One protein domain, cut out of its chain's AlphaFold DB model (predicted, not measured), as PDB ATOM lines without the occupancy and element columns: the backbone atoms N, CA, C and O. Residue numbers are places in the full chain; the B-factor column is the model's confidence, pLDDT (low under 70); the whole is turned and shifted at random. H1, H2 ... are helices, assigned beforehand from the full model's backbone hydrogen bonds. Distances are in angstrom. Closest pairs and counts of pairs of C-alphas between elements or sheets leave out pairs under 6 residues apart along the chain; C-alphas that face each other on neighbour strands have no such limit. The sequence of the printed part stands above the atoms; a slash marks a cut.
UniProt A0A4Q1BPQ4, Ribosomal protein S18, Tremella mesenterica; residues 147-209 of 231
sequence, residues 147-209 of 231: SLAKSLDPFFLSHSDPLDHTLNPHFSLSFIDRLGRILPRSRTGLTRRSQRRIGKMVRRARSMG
ATOM      1  N   SER A 147     -48.752  49.881 -23.961       96.88
ATOM      2  CA  SER A 147     -48.175  51.190 -23.626       96.88
ATOM      3  C   SER A 147     -46.834  51.027 -22.912       96.88
ATOM      4  O   SER A 147     -45.811  51.487 -23.407       96.88
ATOM      5  N   LEU A 148     -46.821  50.229 -21.841       96.50
ATOM      6  CA  LEU A 148     -45.617  49.951 -21.060       96.50
ATOM      7  C   LEU A 148     -44.551  49.211 -21.879       96.50
ATOM      8  O   LEU A 148     -43.366  49.493 -21.775       96.50
ATOM      9  N   ALA A 149     -44.956  48.301 -22.764       97.19
ATOM     10  CA  ALA A 149     -44.009  47.640 -23.653       97.19
ATOM     11  C   ALA A 149     -43.337  48.618 -24.628       97.19
ATOM     12  O   ALA A 149     -42.179  48.427 -24.959       97.19
ATOM     13  N   LYS A 150     -44.038  49.655 -25.107       97.06
ATOM     14  CA  LYS A 150     -43.440  50.658 -26.001       97.06
ATOM     15  C   LYS A 150     -42.412  51.533 -25.288       97.06
ATOM     16  O   LYS A 150     -41.441  51.920 -25.918       97.06
ATOM     17  N   SER A 151     -42.625  51.840 -24.009       97.00
ATOM     18  CA  SER A 151     -41.675  52.642 -23.231       97.00
ATOM     19  C   SER A 151     -40.439  51.853 -22.801       97.00
ATOM     20  O   SER A 151     -39.414  52.460 -22.527       97.00
ATOM     21  N   LEU A 152     -40.530  50.521 -22.715       95.62
ATOM     22  CA  LEU A 152     -39.426  49.662 -22.270       95.62
ATOM     23  C   LEU A 152     -38.660  48.979 -23.408       95.62
ATOM     24  O   LEU A 152     -37.507  48.610 -23.219       95.62
ATOM     25  N   ASP A 153     -39.295  48.735 -24.556       96.38
ATOM     26  CA  ASP A 153     -38.705  47.950 -25.644       96.38
ATOM     27  C   ASP A 153     -37.583  48.726 -26.353       96.38
ATOM     28  O   ASP A 153     -37.879  49.675 -27.084       96.38
ATOM     29  N   PRO A 154     -36.309  48.304 -26.222       95.88
ATOM     30  CA  PRO A 154     -35.190  49.028 -26.805       95.88
ATOM     31  C   PRO A 154     -35.280  49.084 -28.330       95.88
ATOM     32  O   PRO A 154     -34.972  50.123 -28.890       95.88
ATOM     33  N   PHE A 155     -35.779  48.036 -28.997       96.56
ATOM     34  CA  PHE A 155     -35.925  48.003 -30.459       96.56
ATOM     35  C   PHE A 155     -37.019  48.945 -30.959       96.56
ATOM     36  O   PHE A 155     -36.969  49.445 -32.081       96.56
ATOM     37  N   PHE A 156     -38.038  49.179 -30.128       97.00
ATOM     38  CA  PHE A 156     -39.071  50.157 -30.443       97.00
ATOM     39  C   PHE A 156     -38.530  51.584 -30.310       97.00
ATOM     40  O   PHE A 156     -38.824  52.415 -31.162       97.00
ATOM     41  N   LEU A 157     -37.723  51.850 -29.279       97.06
ATOM     42  CA  LEU A 157     -37.128  53.166 -29.028       97.06
ATOM     43  C   LEU A 157     -36.004  53.504 -30.020       97.06
ATOM     44  O   LEU A 157     -35.957  54.613 -30.547       97.06
ATOM     45  N   SER A 158     -35.122  52.546 -30.313       96.25
ATOM     46  CA  SER A 158     -34.012  52.707 -31.261       96.25
ATOM     47  C   SER A 158     -34.445  52.638 -32.723       96.25
ATOM     48  O   SER A 158     -33.639  52.913 -33.606       96.25
ATOM     49  N   HIS A 159     -35.694  52.241 -32.991       95.75
ATOM     50  CA  HIS A 159     -36.220  51.987 -34.334       95.75
ATOM     51  C   HIS A 159     -35.410  50.945 -35.133       95.75
ATOM     52  O   HIS A 159     -35.476  50.927 -36.362       95.75
ATOM     53  N   SER A 160     -34.678  50.050 -34.459       95.88
ATOM     54  CA  SER A 160     -33.894  48.985 -35.101       95.88
ATOM     55  C   SER A 160     -34.646  47.651 -35.143       95.88
ATOM     56  O   SER A 160     -35.457  47.330 -34.268       95.88
ATOM     57  N   ASP A 161     -34.397  46.841 -36.176       96.25
ATOM     58  CA  ASP A 161     -34.973  45.501 -36.266       96.25
ATOM     59  C   ASP A 161     -34.084  44.486 -35.520       96.25
ATOM     60  O   ASP A 161     -32.895  44.376 -35.819       96.25
ATOM     61  N   PRO A 162     -34.636  43.657 -34.610       97.06
ATOM     62  CA  PRO A 162     -33.897  42.524 -34.057       97.06
ATOM     63  C   PRO A 162     -33.249  41.619 -35.115       97.06
ATOM     64  O   PRO A 162     -32.218  41.007 -34.857       97.06
ATOM     65  N   LEU A 163     -33.848  41.494 -36.304       96.81
ATOM     66  CA  LEU A 163     -33.321  40.639 -37.370       96.81
ATOM     67  C   LEU A 163     -31.987  41.111 -37.954       96.81
ATOM     68  O   LEU A 163     -31.276  40.281 -38.520       96.81
ATOM     69  N   ASP A 164     -31.634  42.381 -37.794       96.56
ATOM     70  CA  ASP A 164     -30.371  42.915 -38.310       96.56
ATOM     71  C   ASP A 164     -29.189  42.469 -37.433       96.56
ATOM     72  O   ASP A 164     -28.058  42.337 -37.892       96.56
ATOM     73  N   HIS A 165     -29.464  42.116 -36.175       94.81
ATOM     74  CA  HIS A 165     -28.467  41.688 -35.195       94.81
ATOM     75  C   HIS A 165     -28.260  40.164 -35.156       94.81
ATOM     76  O   HIS A 165     -27.687  39.643 -34.201       94.81
ATOM     77  N   THR A 166     -28.693  39.414 -36.180       95.50
ATOM     78  CA  THR A 166     -28.614  37.937 -36.180       95.50
ATOM     79  C   THR A 166     -27.196  37.388 -36.104       95.50
ATOM     80  O   THR A 166     -27.005  36.285 -35.599       95.50
ATOM     81  N   LEU A 167     -26.222  38.138 -36.622       93.38
ATOM     82  CA  LEU A 167     -24.812  37.747 -36.627       93.38
ATOM     83  C   LEU A 167     -24.121  38.009 -35.284       93.38
ATOM     84  O   LEU A 167     -23.045  37.473 -35.046       93.38
ATOM     85  N   ASN A 168     -24.735  38.802 -34.401       92.50
ATOM     86  CA  ASN A 168     -24.203  39.056 -33.072       92.50
ATOM     87  C   ASN A 168     -24.822  38.064 -32.066       92.50
ATOM     88  O   ASN A 168     -25.994  38.212 -31.690       92.50
ATOM     89  N   PRO A 169     -24.063  37.059 -31.588       90.81
ATOM     90  CA  PRO A 169     -24.593  36.075 -30.654       90.81
ATOM     91  C   PRO A 169     -24.991  36.705 -29.315       90.81
ATOM     92  O   PRO A 169     -25.984  36.272 -28.736       90.81
ATOM     93  N   HIS A 170     -24.319  37.762 -28.846       91.88
ATOM     94  CA  HIS A 170     -24.632  38.400 -27.560       91.88
ATOM     95  C   HIS A 170     -26.055  38.966 -27.519       91.88
ATOM     96  O   HIS A 170     -26.759  38.772 -26.525       91.88
ATOM     97  N   PHE A 171     -26.524  39.565 -28.621       93.88
ATOM     98  CA  PHE A 171     -27.917  40.011 -28.744       93.88
ATOM     99  C   PHE A 171     -28.909  38.855 -28.657       93.88
ATOM    100  O   PHE A 171     -30.003  39.018 -28.134       93.88
ATOM    101  N   SER A 172     -28.565  37.679 -29.177       94.62
ATOM    102  CA  SER A 172     -29.440  36.511 -29.074       94.62
ATOM    103  C   SER A 172     -29.424  35.914 -27.667       94.62
ATOM    104  O   SER A 172     -30.484  35.573 -27.140       94.62
ATOM    105  N   LEU A 173     -28.247  35.813 -27.047       94.56
ATOM    106  CA  LEU A 173     -28.042  35.215 -25.725       94.56
ATOM    107  C   LEU A 173     -28.754  35.997 -24.608       94.56
ATOM    108  O   LEU A 173     -29.228  35.384 -23.651       94.56
ATOM    109  N   SER A 174     -28.930  37.315 -24.747       95.00
ATOM    110  CA  SER A 174     -29.683  38.128 -23.779       95.00
ATOM    111  C   SER A 174     -31.181  37.787 -23.713       95.00
ATOM    112  O   SER A 174     -31.821  38.028 -22.689       95.00
ATOM    113  N   PHE A 175     -31.758  37.204 -24.773       96.62
ATOM    114  CA  PHE A 175     -33.187  36.851 -24.845       96.62
ATOM    115  C   PHE A 175     -33.460  35.351 -24.692       96.62
ATOM    116  O   PHE A 175     -34.546  34.866 -25.037       96.62
ATOM    117  N   ILE A 176     -32.485  34.600 -24.186       96.75
ATOM    118  CA  ILE A 176     -32.557  33.152 -24.016       96.75
ATOM    119  C   ILE A 176     -32.282  32.809 -22.545       96.75
ATOM    120  O   ILE A 176     -31.451  33.417 -21.881       96.75
ATOM    121  N   ASP A 177     -33.007  31.838 -22.005       95.81
ATOM    122  CA  ASP A 177     -32.796  31.321 -20.655       95.81
ATOM    123  C   ASP A 177     -31.557  30.418 -20.590       95.81
ATOM    124  O   ASP A 177     -31.090  29.933 -21.618       95.81
ATOM    125  N   ARG A 178     -31.067  30.095 -19.392       94.06
ATOM    126  CA  ARG A 178     -29.880  29.234 -19.196       94.06
ATOM    127  C   ARG A 178     -29.931  27.922 -19.992       94.06
ATOM    128  O   ARG A 178     -28.914  27.477 -20.507       94.06
ATOM    129  N   LEU A 179     -31.130  27.358 -20.148       95.44
ATOM    130  CA  LEU A 179     -31.407  26.114 -20.878       95.44
ATOM    131  C   LEU A 179     -31.530  26.280 -22.404       95.44
ATOM    132  O   LEU A 179     -32.068  25.404 -23.080       95.44
ATOM    133  N   GLY A 180     -31.171  27.433 -22.965       94.31
ATOM    134  CA  GLY A 180     -31.340  27.664 -24.397       94.31
ATOM    135  C   GLY A 180     -32.802  27.895 -24.817       94.31
ATOM    136  O   GLY A 180     -33.129  27.808 -25.996       94.31
ATOM    137  N   ARG A 181     -33.735  28.196 -23.904       96.50
ATOM    138  CA  ARG A 181     -35.147  28.477 -24.253       96.50
ATOM    139  C   ARG A 181     -35.351  29.965 -24.516       96.50
ATOM    140  O   ARG A 181     -34.852  30.780 -23.759       96.50
ATOM    141  N   ILE A 182     -36.097  30.342 -25.555       97.56
ATOM    142  CA  ILE A 182     -36.396  31.764 -25.812       97.56
ATOM    143  C   ILE A 182     -37.257  32.294 -24.662       97.56
ATOM    144  O   ILE A 182     -38.276  31.682 -24.329       97.56
ATOM    145  N   LEU A 183     -36.859  33.419 -24.068       96.75
ATOM    146  CA  LEU A 183     -37.561  33.998 -22.927       96.75
ATOM    147  C   LEU A 183     -38.996  34.409 -23.305       96.75
ATOM    148  O   LEU A 183     -39.220  34.959 -24.391       96.75
ATOM    149  N   PRO A 184     -39.984  34.175 -22.421       96.31
ATOM    150  CA  PRO A 184     -41.351  34.614 -22.654       96.31
ATOM    151  C   PRO A 184     -41.450  36.140 -22.587       96.31
ATOM    152  O   PRO A 184     -40.658  36.813 -21.925       96.31
ATOM    153  N   ARG A 185     -42.493  36.692 -23.213       96.19
ATOM    154  CA  ARG A 185     -42.725  38.144 -23.258       96.19
ATOM    155  C   ARG A 185     -42.888  38.780 -21.869       96.19
ATOM    156  O   ARG A 185     -42.577  39.953 -21.705       96.19
ATOM    157  N   SER A 186     -43.373  38.024 -20.882       95.44
ATOM    158  CA  SER A 186     -43.462  38.468 -19.483       95.44
ATOM    159  C   SER A 186     -42.110  38.713 -18.831       95.44
ATOM    160  O   SER A 186     -42.024  39.572 -17.961       95.44
ATOM    161  N   ARG A 187     -41.054  38.023 -19.275       94.81
ATOM    162  CA  ARG A 187     -39.685  38.294 -18.827       94.81
ATOM    163  C   ARG A 187     -38.976  39.348 -19.663       94.81
ATOM    164  O   ARG A 187     -38.236  40.139 -19.103       94.81
ATOM    165  N   THR A 188     -39.167  39.348 -20.982       95.94
ATOM    166  CA  THR A 188     -38.423  40.268 -21.858       95.94
ATOM    167  C   THR A 188     -38.967  41.692 -21.833       95.94
ATOM    168  O   THR A 188     -38.235  42.623 -22.138       95.94
ATOM    169  N   GLY A 189     -40.248  41.886 -21.513       94.75
ATOM    170  CA  GLY A 189     -40.845  43.221 -21.450       94.75
ATOM    171  C   GLY A 189     -41.144  43.862 -22.816       94.75
ATOM    172  O   GLY A 189     -41.626  44.988 -22.885       94.75
ATOM    173  N   LEU A 190     -40.901  43.149 -23.917       96.75
ATOM    174  CA  LEU A 190     -40.877  43.735 -25.258       96.75
ATOM    175  C   LEU A 190     -42.262  43.918 -25.878       96.75
ATOM    176  O   LEU A 190     -43.265  43.309 -25.467       96.75
ATOM    177  N   THR A 191     -42.340  44.693 -26.960       97.62
ATOM    178  CA  THR A 191     -43.549  44.722 -27.787       97.62
ATOM    179  C   THR A 191     -43.774  43.363 -28.463       97.62
ATOM    180  O   THR A 191     -42.851  42.589 -28.727       97.62
ATOM    181  N   ARG A 192     -45.038  43.026 -28.772       97.06
ATOM    182  CA  ARG A 192     -45.385  41.743 -29.420       97.06
ATOM    183  C   ARG A 192     -44.690  41.582 -30.784       97.06
ATOM    184  O   ARG A 192     -44.375  40.457 -31.170       97.06
ATOM    185  N   ARG A 193     -44.454  42.689 -31.499       97.00
ATOM    186  CA  ARG A 193     -43.741  42.711 -32.785       97.00
ATOM    187  C   ARG A 193     -42.266  42.361 -32.587       97.00
ATOM    188  O   ARG A 193     -41.827  41.372 -33.172       97.00
ATOM    189  N   SER A 194     -41.555  43.087 -31.724       97.50
ATOM    190  CA  SER A 194     -40.136  42.835 -31.432       97.50
ATOM    191  C   SER A 194     -39.917  41.426 -30.890       97.50
ATOM    192  O   SER A 194     -39.075  40.706 -31.408       97.50
ATOM    193  N   GLN A 195     -40.767  40.948 -29.973       97.75
ATOM    194  CA  GLN A 195     -40.681  39.580 -29.441       97.75
ATOM    195  C   GLN A 195     -40.746  38.505 -30.542       97.75
ATOM    196  O   GLN A 195     -39.981  37.538 -30.533       97.75
ATOM    197  N   ARG A 196     -41.655  38.650 -31.517       98.19
ATOM    198  CA  ARG A 196     -41.755  37.709 -32.649       98.19
ATOM    199  C   ARG A 196     -40.500  37.750 -33.520       98.19
ATOM    200  O   ARG A 196     -40.060  36.699 -33.989       98.19
ATOM    201  N   ARG A 197     -39.941  38.946 -33.733       98.25
ATOM    202  CA  ARG A 197     -38.720  39.156 -34.521       98.25
ATOM    203  C   ARG A 197     -37.480  38.621 -33.814       98.25
ATOM    204  O   ARG A 197     -36.729  37.896 -34.448       98.25
ATOM    205  N   ILE A 198     -37.351  38.801 -32.502       98.00
ATOM    206  CA  ILE A 198     -36.319  38.151 -31.678       98.00
ATOM    207  C   ILE A 198     -36.418  36.638 -31.768       98.00
ATOM    208  O   ILE A 198     -35.416  35.962 -31.969       98.00
ATOM    209  N   GLY A 199     -37.631  36.084 -31.698       98.12
ATOM    210  CA  GLY A 199     -37.802  34.647 -31.879       98.12
ATOM    211  C   GLY A 199     -37.266  34.165 -33.231       98.12
ATOM    212  O   GLY A 199     -36.652  33.102 -33.306       98.12
ATOM    213  N   LYS A 200     -37.471  34.946 -34.300       98.44
ATOM    214  CA  LYS A 200     -36.896  34.662 -35.623       98.44
ATOM    215  C   LYS A 200     -35.375  34.846 -35.633       98.44
ATOM    216  O   LYS A 200     -34.696  33.963 -36.143       98.44
ATOM    217  N   MET A 201     -34.861  35.924 -35.040       98.12
ATOM    218  CA  MET A 201     -33.430  36.213 -34.914       98.12
ATOM    219  C   MET A 201     -32.697  35.041 -34.254       98.12
ATOM    220  O   MET A 201     -31.785  34.479 -34.850       98.12
ATOM    221  N   VAL A 202     -33.170  34.593 -33.086       97.75
ATOM    222  CA  VAL A 202     -32.584  33.468 -32.343       97.75
ATOM    223  C   VAL A 202     -32.640  32.170 -33.146       97.75
ATOM    224  O   VAL A 202     -31.670  31.417 -33.177       97.75
ATOM    225  N   ARG A 203     -33.765  31.879 -33.814       97.81
ATOM    226  CA  ARG A 203     -33.868  30.683 -34.666       97.81
ATOM    227  C   ARG A 203     -32.882  30.733 -35.833       97.81
ATOM    228  O   ARG A 203     -32.255  29.718 -36.109       97.81
ATOM    229  N   ARG A 204     -32.700  31.898 -36.460       97.81
ATOM    230  CA  ARG A 204     -31.722  32.098 -37.536       97.81
ATOM    231  C   ARG A 204     -30.289  31.923 -37.031       97.81
ATOM    232  O   ARG A 204     -29.537  31.173 -37.638       97.81
ATOM    233  N   ALA A 205     -29.952  32.525 -35.890       95.88
ATOM    234  CA  ALA A 205     -28.640  32.384 -35.262       95.88
ATOM    235  C   ALA A 205     -28.310  30.918 -34.925       95.88
ATOM    236  O   ALA A 205     -27.184  30.476 -35.130       95.88
ATOM    237  N   ARG A 206     -29.303  30.129 -34.485       95.50
ATOM    238  CA  ARG A 206     -29.144  28.676 -34.277       95.50
ATOM    239  C   ARG A 206     -28.867  27.924 -35.567       95.50
ATOM    240  O   ARG A 206     -27.969  27.096 -35.595       95.50
ATOM    241  N   SER A 207     -29.627  28.207 -36.624       96.12
ATOM    242  CA  SER A 207     -29.412  27.584 -37.933       96.12
ATOM    243  C   SER A 207     -28.048  27.934 -38.534       96.12
ATOM    244  O   SER A 207     -27.496  27.129 -39.268       96.12
ATOM    245  N   MET A 208     -27.496  29.102 -38.197       95.00
ATOM    246  CA  MET A 208     -26.140  29.518 -38.572       95.00
ATOM    247  C   MET A 208     -25.041  28.925 -37.673       95.00
ATOM    248  O   MET A 208     -23.867  29.137 -37.945       95.00
ATOM    249  N   GLY A 209     -25.393  28.225 -36.588       92.31
ATOM    250  CA  GLY A 209     -24.422  27.678 -35.634       92.31
ATOM    251  C   GLY A 209     -23.819  28.704 -34.665       92.31
ATOM    252  O   GLY A 209     -22.874  28.383 -33.955       92.31
TER     253      GLY A 209
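What this domain is: This is residues 147 to 209 of the 231 residues of the protein "Ribosomal protein S18" of Tremella mesenterica (UniProt A0A4Q1BPQ4). What shape is this? One long helix, H6, runs along most of the longest axis, and a loop of chain with short helices goes round it: H2, H3 and H4 pass along one side, and residues 174 to 184 and H5 come back along the other. H1 sits at one end. What is it made of? The 63 printed residues hold six named helices, H1 to H6 in chain order, and no named strand: the class is all helix. How large is it? It is compact, with a radius of gyration of the C-alphas of 11.1 A, and only just elongated, spanning 35 by 23 by 16 A.

Where its parts are: Where are the short helices? H1 is residues 147 to 152, from C-alpha 147 at (-48.175, 51.190, -23.626); H2 is 154 to 157, H3 162 to 165, H4 169 to 173 and H5 185 to 188. Where is the long one? H6, residues 192 to 207, measures 23.0 A and ends at C-alpha 207, (-29.412, 27.584, -37.933).

How they stand to each other: What does the hub, H6, touch? Its residues 194 to 201 touch H3, the closest C-alphas being those of Leu 163 and Met 201, 5.1 A apart. Its residues 198 to 205 touch H4, closest at the C-alphas of Ser 172 and Val 202, 5.5 A. With residues 192 to 195 it only just touches H5, only at the corner, with 3 pairs of C-alphas within 8 A, the closest Arg 185 and Gln 195 at 6.7 A. What of H1 and H2? They only just touch, only at the corner, with 3 such pairs, the closest Lys 150 and Phe 156 at 6.3 A. H2 is close to H6 but not clearly touching, at 6.7 A between the C-alphas of Phe 155 and Ser 194; H1 and H6 are only just apart, at 8.4 A. Are the helix backbones complete? Each O i to N i+4 pair is within hydrogen-bond range in H1, H4 and H6; H2, H3 and H5 are too short for one, and the one O i to N i+3 pair is within range in H2 and H3 but not in H5.

The domain as a whole: Which link is long? The link from H4 to H5, of 11 residues, is long; the others are tight. Is anything cut or uncertain? The printed part has no cut, and no printed residue is under 70 in pLDDT.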